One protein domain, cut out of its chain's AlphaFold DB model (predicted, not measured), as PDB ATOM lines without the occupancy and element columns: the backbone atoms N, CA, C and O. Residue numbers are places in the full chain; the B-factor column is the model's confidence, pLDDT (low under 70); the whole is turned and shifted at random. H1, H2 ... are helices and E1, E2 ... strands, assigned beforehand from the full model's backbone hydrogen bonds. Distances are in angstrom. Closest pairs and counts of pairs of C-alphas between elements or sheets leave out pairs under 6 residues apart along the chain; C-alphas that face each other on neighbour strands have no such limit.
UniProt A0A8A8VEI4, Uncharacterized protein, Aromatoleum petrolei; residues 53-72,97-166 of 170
ATOM      1  N   TRP A  53     -96.620  52.974  75.112       95.00
ATOM      2  CA  TRP A  53     -96.190  53.980  74.147       95.00
ATOM      3  C   TRP A  53     -96.643  53.579  72.753       95.00
ATOM      4  O   TRP A  53     -96.509  52.420  72.366       95.00
ATOM      5  N   ILE A  54     -97.125  54.540  71.979       95.69
ATOM      6  CA  ILE A  54     -97.369  54.387  70.549       95.69
ATOM      7  C   ILE A  54     -96.203  55.052  69.835       95.69
ATOM      8  O   ILE A  54     -95.962  56.239  70.041       95.69
ATOM      9  N   CYS A  55     -95.484  54.302  69.007       96.81
ATOM     10  CA  CYS A  55     -94.343  54.813  68.255       96.81
ATOM     11  C   CYS A  55     -94.532  54.599  66.756       96.81
ATOM     12  O   CYS A  55     -95.165  53.636  66.334       96.81
ATOM     13  N   TRP A  56     -93.970  55.484  65.943       96.75
ATOM     14  CA  TRP A  56     -93.978  55.372  64.491       96.75
ATOM     15  C   TRP A  56     -92.736  56.012  63.881       96.75
ATOM     16  O   TRP A  56     -92.100  56.894  64.461       96.75
ATOM     17  N   TYR A  57     -92.391  55.566  62.679       95.69
ATOM     18  CA  TYR A  57     -91.282  56.134  61.930       95.69
ATOM     19  C   TYR A  57     -91.706  57.438  61.243       95.69
ATOM     20  O   TYR A  57     -92.610  57.444  60.407       95.69
ATOM     21  N   GLY A  58     -91.043  58.548  61.577       88.81
ATOM     22  CA  GLY A  58     -91.382  59.898  61.109       88.81
ATOM     23  C   GLY A  58     -90.957  60.216  59.672       88.81
ATOM     24  O   GLY A  58     -91.112  61.360  59.247       88.81
ATOM     25  N   LYS A  59     -90.457  59.216  58.926       78.25
ATOM     26  CA  LYS A  59     -89.694  59.343  57.668       78.25
ATOM     27  C   LYS A  59     -88.400  60.160  57.857       78.25
ATOM     28  O   LYS A  59     -88.340  61.110  58.631       78.25
ATOM     29  N   GLY A  60     -87.331  59.794  57.152       87.12
ATOM     30  CA  GLY A  60     -86.022  60.440  57.315       87.12
ATOM     31  C   GLY A  60     -85.245  59.883  58.508       87.12
ATOM     32  O   GLY A  60     -84.868  58.724  58.491       87.12
ATOM     33  N   THR A  61     -84.957  60.687  59.531       93.75
ATOM     34  CA  THR A  61     -84.030  60.303  60.618       93.75
ATOM     35  C   THR A  61     -84.661  60.366  62.006       93.75
ATOM     36  O   THR A  61     -83.980  60.654  62.988       93.75
ATOM     37  N   THR A  62     -85.968  60.130  62.126       96.25
ATOM     38  CA  THR A  62     -86.666  60.245  63.414       96.25
ATOM     39  C   THR A  62     -87.666  59.123  63.658       96.25
ATOM     40  O   THR A  62     -88.368  58.654  62.760       96.25
ATOM     41  N   VAL A  63     -87.760  58.725  64.924       96.81
ATOM     42  CA  VAL A  63     -88.863  57.920  65.458       96.81
ATOM     43  C   VAL A  63     -89.665  58.807  66.388       96.81
ATOM     44  O   VAL A  63     -89.095  59.438  67.275       96.81
ATOM     45  N   SER A  64     -90.971  58.869  66.192       96.81
ATOM     46  CA  SER A  64     -91.872  59.633  67.044       96.81
ATOM     47  C   SER A  64     -92.619  58.686  67.968       96.81
ATOM     48  O   SER A  64     -93.103  57.654  67.519       96.81
ATOM     49  N   CYS A  65     -92.707  59.031  69.249       96.75
ATOM     50  CA  CYS A  65     -93.412  58.256  70.263       96.75
ATOM     51  C   CYS A  65     -94.337  59.158  71.084       96.75
ATOM     52  O   CYS A  65     -93.958  60.272  71.449       96.75
ATOM     53  N   ARG A  66     -95.530  58.667  71.413       95.00
ATOM     54  CA  ARG A  66     -96.524  59.333  72.265       95.00
ATOM     55  C   ARG A  66     -97.021  58.352  73.322       95.00
ATOM     56  O   ARG A  66     -97.051  57.146  73.077       95.00
ATOM     57  N   LEU A  67     -97.362  58.856  74.502       93.12
ATOM     58  CA  LEU A  67     -97.929  58.025  75.561       93.12
ATOM     59  C   LEU A  67     -99.307  57.506  75.120       93.12
ATOM     60  O   LEU A  67    -100.114  58.273  74.601       93.12
ATOM     61  N   GLU A  68     -99.555  56.211  75.298       88.81
ATOM     62  CA  GLU A  68    -100.864  55.601  75.059       88.81
ATOM     63  C   GLU A  68    -101.801  55.921  76.233       88.81
ATOM     64  O   GLU A  68    -101.383  55.844  77.391       88.81
ATOM     65  N   ALA A  69    -103.058  56.270  75.945       77.31
ATOM     66  CA  ALA A  69    -104.068  56.497  76.977       77.31
ATOM     67  C   ALA A  69    -104.244  55.238  77.847       77.31
ATOM     68  O   ALA A  69    -104.243  54.114  77.334       77.31
ATOM     69  N   GLN A  70    -104.397  55.419  79.163       66.12
ATOM     70  CA  GLN A  70    -104.416  54.308  80.126       66.12
ATOM     71  C   GLN A  70    -105.541  53.298  79.854       66.12
ATOM     72  O   GLN A  70    -105.330  52.101  80.040       66.12
ATOM     73  N   ASP A  71    -106.680  53.741  79.317       53.88
ATOM     74  CA  ASP A  71    -107.817  52.869  78.991       53.88
ATOM     75  C   ASP A  71    -107.556  51.914  77.815       53.88
ATOM     76  O   ASP A  71    -108.201  50.871  77.692       53.88
ATOM     77  N   ALA A  72    -106.565  52.209  76.966       55.25
ATOM     78  CA  ALA A  72    -106.154  51.321  75.876       55.25
ATOM     79  C   ALA A  72    -105.182  50.214  76.341       55.25
ATOM     80  O   ALA A  72    -104.846  49.293  75.580       55.25
ATOM     81  N   PRO A  97     -75.328  62.317  85.195       80.00
ATOM     82  CA  PRO A  97     -76.767  62.230  85.404       80.00
ATOM     83  C   PRO A  97     -77.494  62.154  84.061       80.00
ATOM     84  O   PRO A  97     -77.115  62.844  83.108       80.00
ATOM     85  N   LEU A  98     -78.536  61.320  83.990       82.94
ATOM     86  CA  LEU A  98     -79.352  61.229  82.784       82.94
ATOM     87  C   LEU A  98     -79.948  62.601  82.452       82.94
ATOM     88  O   LEU A  98     -80.377  63.325  83.367       82.94
ATOM     89  N   PRO A  99     -80.053  62.932  81.153       89.44
ATOM     90  CA  PRO A  99     -80.827  64.076  80.707       89.44
ATOM     91  C   PRO A  99     -82.221  64.072  81.336       89.44
ATOM     92  O   PRO A  99     -82.812  63.013  81.562       89.44
ATOM     93  N   GLN A 100     -82.752  65.261  81.624       91.00
ATOM     94  CA  GLN A 100     -84.054  65.406  82.278       91.00
ATOM     95  C   GLN A 100     -85.155  64.647  81.532       91.00
ATOM     96  O   GLN A 100     -85.889  63.905  82.169       91.00
ATOM     97  N   ILE A 101     -85.196  64.737  80.200       91.94
ATOM     98  CA  ILE A 101     -86.198  64.040  79.387       91.94
ATOM     99  C   ILE A 101     -86.156  62.518  79.564       91.94
ATOM    100  O   ILE A 101     -87.195  61.903  79.770       91.94
ATOM    101  N   ALA A 102     -84.965  61.912  79.586       90.75
ATOM    102  CA  ALA A 102     -84.820  60.473  79.794       90.75
ATOM    103  C   ALA A 102     -85.271  60.068  81.206       90.75
ATOM    104  O   ALA A 102     -85.911  59.037  81.385       90.75
ATOM    105  N   ARG A 103     -85.001  60.908  82.215       90.38
ATOM    106  CA  ARG A 103     -85.523  60.689  83.572       90.38
ATOM    107  C   ARG A 103     -87.046  60.779  83.612       90.38
ATOM    108  O   ARG A 103     -87.660  59.914  84.221       90.38
ATOM    109  N   THR A 104     -87.645  61.771  82.952       91.25
ATOM    110  CA  THR A 104     -89.104  61.923  82.891       91.25
ATOM    111  C   THR A 104     -89.753  60.733  82.186       91.25
ATOM    112  O   THR A 104     -90.674  60.157  82.749       91.25
ATOM    113  N   ILE A 105     -89.228  60.284  81.040       91.62
ATOM    114  CA  ILE A 105     -89.714  59.081  80.333       91.62
ATOM    115  C   ILE A 105     -89.723  57.863  81.266       91.62
ATOM    116  O   ILE A 105     -90.714  57.142  81.348       91.62
ATOM    117  N   LEU A 106     -88.632  57.659  82.009       88.56
ATOM    118  CA  LEU A 106     -88.424  56.454  82.811       88.56
ATOM    119  C   LEU A 106     -89.011  56.508  84.221       88.56
ATOM    120  O   LEU A 106     -89.046  55.471  84.880       88.56
ATOM    121  N   ARG A 107     -89.402  57.673  84.740       87.12
ATOM    122  CA  ARG A 107     -89.918  57.822  86.116       87.12
ATOM    123  C   ARG A 107     -91.323  58.395  86.154       87.12
ATOM    124  O   ARG A 107     -92.147  57.900  86.913       87.12
ATOM    125  N   GLU A 108     -91.597  59.387  85.318       90.94
ATOM    126  CA  GLU A 108     -92.808  60.210  85.357       90.94
ATOM    127  C   GLU A 108     -93.442  60.331  83.951       90.94
ATOM    128  O   GLU A 108     -93.660  61.446  83.468       90.94
ATOM    129  N   PRO A 109     -93.749  59.207  83.265       90.88
ATOM    130  CA  PRO A 109     -94.234  59.232  81.883       90.88
ATOM    131  C   PRO A 109     -95.562  59.981  81.728       90.88
ATOM    132  O   PRO A 109     -95.787  60.593  80.691       90.88
ATOM    133  N   ALA A 110     -96.395  60.029  82.773       89.94
ATOM    134  CA  ALA A 110     -97.645  60.792  82.788       89.94
ATOM    135  C   ALA A 110     -97.447  62.297  82.510       89.94
ATOM    136  O   ALA A 110     -98.309  62.938  81.925       89.94
ATOM    137  N   GLN A 111     -96.283  62.880  82.831       91.44
ATOM    138  CA  GLN A 111     -95.999  64.287  82.491       91.44
ATOM    139  C   GLN A 111     -95.784  64.529  80.988       91.44
ATOM    140  O   GLN A 111     -95.617  65.676  80.545       91.44
ATOM    141  N   LEU A 112     -95.719  63.452  80.208       92.38
ATOM    142  CA  LEU A 112     -95.533  63.451  78.762       92.38
ATOM    143  C   LEU A 112     -96.835  63.128  78.023       92.38
ATOM    144  O   LEU A 112     -96.821  62.984  76.804       92.38
ATOM    145  N   GLU A 113     -97.957  63.063  78.739       90.31
ATOM    146  CA  GLU A 113     -99.273  62.944  78.132       90.31
ATOM    147  C   GLU A 113     -99.530  64.088  77.140       90.31
ATOM    148  O   GLU A 113     -99.123  65.235  77.348       90.31
ATOM    149  N   GLY A 114    -100.120  63.738  75.997       88.00
ATOM    150  CA  GLY A 114    -100.351  64.661  74.891       88.00
ATOM    151  C   GLY A 114     -99.092  65.095  74.127       88.00
ATOM    152  O   GLY A 114     -99.234  65.691  73.061       88.00
ATOM    153  N   LYS A 115     -97.874  64.773  74.588       93.00
ATOM    154  CA  LYS A 115     -96.611  65.201  73.959       93.00
ATOM    155  C   LYS A 115     -96.017  64.120  73.059       93.00
ATOM    156  O   LYS A 115     -95.980  62.947  73.420       93.00
ATOM    157  N   THR A 116     -95.457  64.548  71.930       94.75
ATOM    158  CA  THR A 116     -94.683  63.682  71.031       94.75
ATOM    159  C   THR A 116     -93.193  63.818  71.318       94.75
ATOM    160  O   THR A 116     -92.643  64.919  71.343       94.75
ATOM    161  N   ILE A 117     -92.534  62.685  71.523       95.62
ATOM    162  CA  ILE A 117     -91.099  62.569  71.765       95.62
ATOM    163  C   ILE A 117     -90.448  62.084  70.478       95.62
ATOM    164  O   ILE A 117     -90.873  61.081  69.913       95.62
ATOM    165  N   SER A 118     -89.403  62.777  70.036       95.75
ATOM    166  CA  SER A 118     -88.651  62.404  68.838       95.75
ATOM    167  C   SER A 118     -87.302  61.806  69.219       95.75
ATOM    168  O   SER A 118     -86.484  62.464  69.863       95.75
ATOM    169  N   ILE A 119     -87.060  60.569  68.794       95.69
ATOM    170  CA  ILE A 119     -85.786  59.864  68.928       95.69
ATOM    171  C   ILE A 119     -85.014  60.071  67.620       95.69
ATOM    172  O   ILE A 119     -85.468  59.599  66.572       95.69
ATOM    173  N   PRO A 120     -83.878  60.788  67.641       94.69
ATOM    174  CA  PRO A 120     -83.074  60.977  66.448       94.69
ATOM    175  C   PRO A 120     -82.345  59.681  66.083       94.69
ATOM    176  O   PRO A 120     -81.732  59.029  66.930       94.69
ATOM    177  N   LEU A 121     -82.374  59.353  64.801       93.44
ATOM    178  CA  LEU A 121     -81.523  58.359  64.169       93.44
ATOM    179  C   LEU A 121     -80.341  59.072  63.515       93.44
ATOM    180  O   LEU A 121     -80.448  60.215  63.072       93.44
ATOM    181  N   PHE A 122     -79.203  58.392  63.437       89.94
ATOM    182  CA  PHE A 122     -78.033  58.948  62.759       89.94
ATOM    183  C   PHE A 122     -78.220  58.993  61.233       89.94
ATOM    184  O   PHE A 122     -77.764  59.925  60.574       89.94
ATOM    185  N   THR A 123     -78.926  58.006  60.680       91.25
ATOM    186  CA  THR A 123     -79.239  57.875  59.253       91.25
ATOM    187  C   THR A 123     -80.671  57.397  59.067       91.25
ATOM    188  O   THR A 123     -81.307  56.924  60.011       91.25
ATOM    189  N   GLU A 124     -81.168  57.500  57.836       93.19
ATOM    190  CA  GLU A 124     -82.391  56.808  57.445       93.19
ATOM    191  C   GLU A 124     -82.204  55.298  57.640       93.19
ATOM    192  O   GLU A 124     -81.162  54.747  57.274       93.19
ATOM    193  N   SER A 125     -83.180  54.643  58.272       90.00
ATOM    194  CA  SER A 125     -83.170  53.192  58.463       90.00
ATOM    195  C   SER A 125     -84.160  52.540  57.509       90.00
ATOM    196  O   SER A 125     -85.305  52.975  57.404       90.00
ATOM    197  N   HIS A 126     -83.733  51.465  56.850       91.62
ATOM    198  CA  HIS A 126     -84.620  50.575  56.095       91.62
ATOM    199  C   HIS A 126     -85.078  49.373  56.929       91.62
ATOM    200  O   HIS A 126     -86.064  48.724  56.584       91.62
ATOM    201  N   ASP A 127     -84.384  49.095  58.034       94.00
ATOM    202  CA  ASP A 127     -84.730  48.036  58.972       94.00
ATOM    203  C   ASP A 127     -85.690  48.596  60.027       94.00
ATOM    204  O   ASP A 127     -85.294  49.343  60.926       94.00
ATOM    205  N   MET A 128     -86.977  48.292  59.864       93.19
ATOM    206  CA  MET A 128     -88.027  48.745  60.781       93.19
ATOM    207  C   MET A 128     -88.065  47.934  62.076       93.19
ATOM    208  O   MET A 128     -88.571  48.442  63.076       93.19
ATOM    209  N   ASP A 129     -87.520  46.717  62.081       95.00
ATOM    210  CA  ASP A 129     -87.458  45.889  63.285       95.00
ATOM    211  C   ASP A 129     -86.391  46.456  64.232       95.00
ATOM    212  O   ASP A 129     -86.679  46.695  65.403       95.00
ATOM    213  N   PHE A 130     -85.229  46.854  63.698       93.75
ATOM    214  CA  PHE A 130     -84.219  47.603  64.456       93.75
ATOM    215  C   PHE A 130     -84.767  48.918  65.036       93.75
ATOM    216  O   PHE A 130     -84.518  49.263  66.192       93.75
ATOM    217  N   VAL A 131     -85.526  49.675  64.238       95.25
ATOM    218  CA  VAL A 131     -86.123  50.945  64.684       95.25
ATOM    219  C   VAL A 131     -87.132  50.718  65.814       95.25
ATOM    220  O   VAL A 131     -87.189  51.507  66.760       95.25
ATOM    221  N   GLN A 132     -87.905  49.635  65.736       95.88
ATOM    222  CA  GLN A 132     -88.830  49.231  66.787       95.88
ATOM    223  C   GLN A 132     -88.087  48.831  68.072       95.88
ATOM    224  O   GLN A 132     -88.447  49.321  69.141       95.88
ATOM    225  N   GLU A 133     -87.034  48.014  67.979       95.56
ATOM    226  CA  GLU A 133     -86.199  47.629  69.129       95.56
ATOM    227  C   GLU A 133     -85.550  48.847  69.795       95.56
ATOM    228  O   GLU A 133     -85.522  48.957  71.023       95.56
ATOM    229  N   LEU A 134     -85.072  49.808  68.998       95.50
ATOM    230  CA  LEU A 134     -84.536  51.064  69.509       95.50
ATOM    231  C   LEU A 134     -85.599  51.852  70.280       95.50
ATOM    232  O   LEU A 134     -85.322  52.350  71.372       95.50
ATOM    233  N   ALA A 135     -86.807  51.976  69.727       96.50
ATOM    234  CA  ALA A 135     -87.904  52.667  70.394       96.50
ATOM    235  C   ALA A 135     -88.258  51.989  71.727       96.50
ATOM    236  O   ALA A 135     -88.406  52.670  72.739       96.50
ATOM    237  N   GLU A 136     -88.318  50.658  71.761       95.25
ATOM    238  CA  GLU A 136     -88.555  49.892  72.987       95.25
ATOM    239  C   GLU A 136     -87.448  50.110  74.025       95.25
ATOM    240  O   GLU A 136     -87.734  50.459  75.174       95.25
ATOM    241  N   ALA A 137     -86.182  50.020  73.619       94.38
ATOM    242  CA  ALA A 137     -85.045  50.239  74.507       94.38
ATOM    243  C   ALA A 137     -85.023  51.661  75.098       94.38
ATOM    244  O   ALA A 137     -84.726  51.837  76.281       94.38
ATOM    245  N   VAL A 138     -85.351  52.680  74.298       94.56
ATOM    246  CA  VAL A 138     -85.354  54.086  74.732       94.56
ATOM    247  C   VAL A 138     -86.550  54.394  75.633       94.56
ATOM    248  O   VAL A 138     -86.382  55.054  76.661       94.56
ATOM    249  N   MET A 139     -87.747  53.932  75.263       95.12
ATOM    250  CA  MET A 139     -88.987  54.300  75.951       95.12
ATOM    251  C   MET A 139     -89.254  53.449  77.193       95.12
ATOM    252  O   MET A 139     -89.757  53.968  78.192       95.12
ATOM    253  N   CYS A 140     -88.899  52.163  77.163       92.25
ATOM    254  CA  CYS A 140     -89.125  51.244  78.276       92.25
ATOM    255  C   CYS A 140     -87.888  51.016  79.144       92.25
ATOM    256  O   CYS A 140     -88.026  50.740  80.342       92.25
ATOM    257  N   GLY A 141     -86.678  51.152  78.592       89.12
ATOM    258  CA  GLY A 141     -85.448  50.853  79.319       89.12
ATOM    259  C   GLY A 141     -85.485  49.439  79.903       89.12
ATOM    260  O   GLY A 141     -85.559  48.456  79.176       89.12
ATOM    261  N   THR A 142     -85.455  49.330  81.234       85.31
ATOM    262  CA  THR A 142     -85.517  48.047  81.960       85.31
ATOM    263  C   THR A 142     -86.863  47.786  82.650       85.31
ATOM    264  O   THR A 142     -86.951  46.881  83.484       85.31
ATOM    265  N   ARG A 143     -87.902  48.592  82.383       84.44
ATOM    266  CA  ARG A 143     -89.228  48.436  83.007       84.44
ATOM    267  C   ARG A 143     -89.924  47.186  82.474       84.44
ATOM    268  O   ARG A 143     -90.046  47.007  81.270       84.44
ATOM    269  N   ARG A 144     -90.432  46.342  83.378       80.81
ATOM    270  CA  ARG A 144     -91.148  45.106  83.004       80.81
ATOM    271  C   ARG A 144     -92.592  45.356  82.584       80.81
ATOM    272  O   ARG A 144     -93.135  44.594  81.796       80.81
ATOM    273  N   LEU A 145     -93.210  46.400  83.133       86.94
ATOM    274  CA  LEU A 145     -94.589  46.793  82.844       86.94
ATOM    275  C   LEU A 145     -94.609  47.970  81.862       86.94
ATOM    276  O   LEU A 145     -95.292  48.968  82.076       86.94
ATOM    277  N   CYS A 146     -93.808  47.873  80.802       89.56
ATOM    278  CA  CYS A 146     -93.773  48.846  79.722       89.56
ATOM    279  C   CYS A 146     -93.896  48.134  78.380       89.56
ATOM    280  O   CYS A 146     -93.321  47.065  78.193       89.56
ATOM    281  N   ARG A 147     -94.665  48.719  77.464       92.94
ATOM    282  CA  ARG A 147     -94.867  48.185  76.117       92.94
ATOM    283  C   ARG A 147     -94.803  49.296  75.080       92.94
ATOM    284  O   ARG A 147     -95.287  50.402  75.324       92.94
ATOM    285  N   VAL A 148     -94.268  48.973  73.909       94.25
ATOM    286  CA  VAL A 148     -94.286  49.851  72.736       94.25
ATOM    287  C   VAL A 148     -95.142  49.215  71.647       94.25
ATOM    288  O   VAL A 148     -94.881  48.099  71.207       94.25
ATOM    289  N   ARG A 149     -96.164  49.939  71.191       95.19
ATOM    290  CA  ARG A 149     -96.951  49.613  70.003       95.19
ATOM    291  C   ARG A 149     -96.392  50.400  68.824       95.19
ATOM    292  O   ARG A 149     -96.572  51.613  68.744       95.19
ATOM    293  N   PHE A 150     -95.696  49.710  67.927       95.56
ATOM    294  CA  PHE A 150     -95.070  50.338  66.768       95.56
ATOM    295  C   PHE A 150     -95.997  50.304  65.546       95.56
ATOM    296  O   PHE A 150     -96.355  49.232  65.057       95.56
ATOM    297  N   LEU A 151     -96.386  51.475  65.049       95.38
ATOM    298  CA  LEU A 151     -97.273  51.630  63.900       95.38
ATOM    299  C   LEU A 151     -96.450  51.701  62.615       95.38
ATOM    300  O   LEU A 151     -95.572  52.553  62.468       95.38
ATOM    301  N   ARG A 152     -96.740  50.794  61.679       91.88
ATOM    302  CA  ARG A 152     -96.008  50.677  60.406       91.88
ATOM    303  C   ARG A 152     -96.748  51.314  59.236       91.88
ATOM    304  O   ARG A 152     -96.106  51.756  58.287       91.88
ATOM    305  N   SER A 153     -98.082  51.351  59.281       91.38
ATOM    306  CA  SER A 153     -98.877  51.907  58.190       91.38
ATOM    307  C   SER A 153     -99.247  53.375  58.456       91.38
ATOM    308  O   SER A 153     -99.576  53.731  59.589       91.38
ATOM    309  N   PRO A 154     -99.243  54.242  57.427       88.69
ATOM    310  CA  PRO A 154     -99.706  55.624  57.562       88.69
ATOM    311  C   PRO A 154    -101.147  55.732  58.071       88.69
ATOM    312  O   PRO A 154    -101.467  56.666  58.799       88.69
ATOM    313  N   SER A 155    -102.001  54.776  57.702       91.19
ATOM    314  CA  SER A 155    -103.394  54.719  58.142       91.19
ATOM    315  C   SER A 155    -103.503  54.450  59.640       91.19
ATOM    316  O   SER A 155    -104.243  55.156  60.317       91.19
ATOM    317  N   ASP A 156    -102.729  53.501  60.174       90.12
ATOM    318  CA  ASP A 156    -102.718  53.228  61.617       90.12
ATOM    319  C   ASP A 156    -102.195  54.431  62.402       90.12
ATOM    320  O   ASP A 156    -102.706  54.731  63.478       90.12
ATOM    321  N   ILE A 157    -101.193  55.130  61.855       89.25
ATOM    322  CA  ILE A 157    -100.642  56.351  62.453       89.25
ATOM    323  C   ILE A 157    -101.717  57.434  62.521       89.25
ATOM    324  O   ILE A 157    -101.930  57.991  63.592       89.25
ATOM    325  N   ALA A 158    -102.411  57.710  61.412       88.75
ATOM    326  CA  ALA A 158    -103.482  58.704  61.384       88.75
ATOM    327  C   ALA A 158    -104.593  58.361  62.386       88.75
ATOM    328  O   ALA A 158    -104.934  59.188  63.221       88.75
ATOM    329  N   LEU A 159    -105.063  57.107  62.390       88.62
ATOM    330  CA  LEU A 159    -106.091  56.640  63.322       88.62
ATOM    331  C   LEU A 159    -105.665  56.777  64.789       88.62
ATOM    332  O   LEU A 159    -106.466  57.170  65.632       88.62
ATOM    333  N   ALA A 160    -104.415  56.444  65.109       86.25
ATOM    334  CA  ALA A 160    -103.905  56.549  66.471       86.25
ATOM    335  C   ALA A 160    -103.713  58.002  66.921       86.25
ATOM    336  O   ALA A 160    -103.909  58.297  68.097       86.25
ATOM    337  N   LEU A 161    -103.317  58.893  66.009       83.56
ATOM    338  CA  LEU A 161    -103.190  60.321  66.295       83.56
ATOM    339  C   LEU A 161    -104.562  60.966  66.492       83.56
ATOM    340  O   LEU A 161    -104.756  61.627  67.508       83.56
ATOM    341  N   ASP A 162    -105.520  60.684  65.606       84.50
ATOM    342  CA  ASP A 162    -106.897  61.176  65.712       84.50
ATOM    343  C   ASP A 162    -107.549  60.720  67.027       84.50
ATOM    344  O   ASP A 162    -108.146  61.524  67.738       84.50
ATOM    345  N   ALA A 163    -107.374  59.446  67.405       82.94
ATOM    346  CA  ALA A 163    -107.890  58.917  68.670       82.94
ATOM    347  C   ALA A 163    -107.224  59.541  69.908       82.94
ATOM    348  O   ALA A 163    -107.841  59.611  70.966       82.94
ATOM    349  N   ALA A 164    -105.963  59.966  69.796       75.75
ATOM    350  CA  ALA A 164    -105.230  60.587  70.894       75.75
ATOM    351  C   ALA A 164    -105.501  62.097  71.031       75.75
ATOM    352  O   ALA A 164    -105.185  62.666  72.074       75.75
ATOM    353  N   ASP A 165    -106.044  62.742  69.996       75.06
ATOM    354  CA  ASP A 165    -106.412  64.161  70.012       75.06
ATOM    355  C   ASP A 165    -107.912  64.391  70.288       75.06
ATOM    356  O   ASP A 165    -108.325  65.546  70.398       75.06
ATOM    357  N   ASP A 166    -108.723  63.335  70.442       71.00
ATOM    358  CA  ASP A 166    -110.141  63.445  70.805       71.00
ATOM    359  C   ASP A 166    -110.306  63.862  72.286       71.00
ATOM    360  O   ASP A 166    -110.046  63.064  73.193       71.00
TER     361      ASP A 166
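What this domain is: This is residues 53 to 72 and 97 to 166 of the 170 residues of an uncharacterized protein of Aromatoleum petrolei (UniProt A0A8A8VEI4). A strongly twisted sheet of four strands curls round one long helix, H3, while a second long helix, H4, lies over the opposite face of the sheet. Two short helices, H1 and H2, sit near one end of this body, close to where E2 and H3 end. The printed part has 90 residues with four named helices and four named strands, in the order E1 E2 H1 H2 E3 H3 E4 H4, and its class is mixed, helices and strands. The sheet runs E3, E2, E1, E4 and is mixed, E1 being antiparallel to E2 and parallel to E4. The whole is compact, with a radius of gyration of the C-alphas of 12.8 A, and rounded, with spans of 33 by 31 by 21 A.

Where its parts are: E1, residues 53 to 57, begins at C-alpha 53 (-96.190, 53.980, 74.147) and is 13.3 A long. E2, residues 62 to 67, is 16.7 A long. After the cut come H1, residues 100 to 107, 10.3 A long, and H2, residues 109 to 112. E3, residues 116 to 120, is 12.8 A long. H3, residues 128 to 140, is 17.7 A long and begins at C-alpha 128 (-88.027, 48.745, 60.781). E4, residues 146 to 151, is 16.4 A long. H4, residues 154 to 165, is 16.5 A long and ends at C-alpha 165 (-106.412, 64.161, 70.012).

How they stand to each other: E1 and E2 form a hairpin, antiparallel, with N 54 and O 66 at 2.8 A. E3, an edge strand, is antiparallel to E2, with N 65 and O 117 at 2.8 A. E4, the other edge strand, is parallel to E1, with N 55 and O 149 at 2.9 A. E3, H3 and E4 form a split strand-helix-strand unit, two strands of one sheet that are not neighbours, with a helix between them along the chain and E2 and E1 between them in the sheet, and its crossover is right-handed. H3 and H4 are on opposite faces of the sheet, giving three layers, helices on both faces. The closest C-alphas of E1 and H3 are those of Cys 55 and Ala 135, 7.1 A apart. H4, at a height of 9.8 A over the sheet, runs slantwise to the strands, at 36 degrees to E1 on the local plane. H1 and H3 only just touch, with 3 pairs of C-alphas within 8 A, through residues 139 to 140 of H3 alone; the closest are Ile 105 and Met 139, 6.5 A, and their lines are about perpendicular at 83 degrees. H1 and H2 only just touch, and only at the corner, with 3 pairs of C-alphas within 8 A, the closest being those of Thr 104 and Gln 111, 7.3 A apart. H2 only grazes the sheet with its residues 109 to 112. In H1, H3 and H4 every O i to N i+4 pair is within hydrogen-bond range; H2 is too short for such a pair.

The domain as a whole: The C-alphas farthest apart are those of Pro 97 and Ser 155, 38.8 A. Residues 73 to 96 are not printed, and C-alphas 72 and 97 are 32.8 A apart across the cut. Of the links printed whole, E3 to H3 is short and the others are tight. The mean pLDDT of the printed part is 89.6, and residues 70 to 72 are under 70.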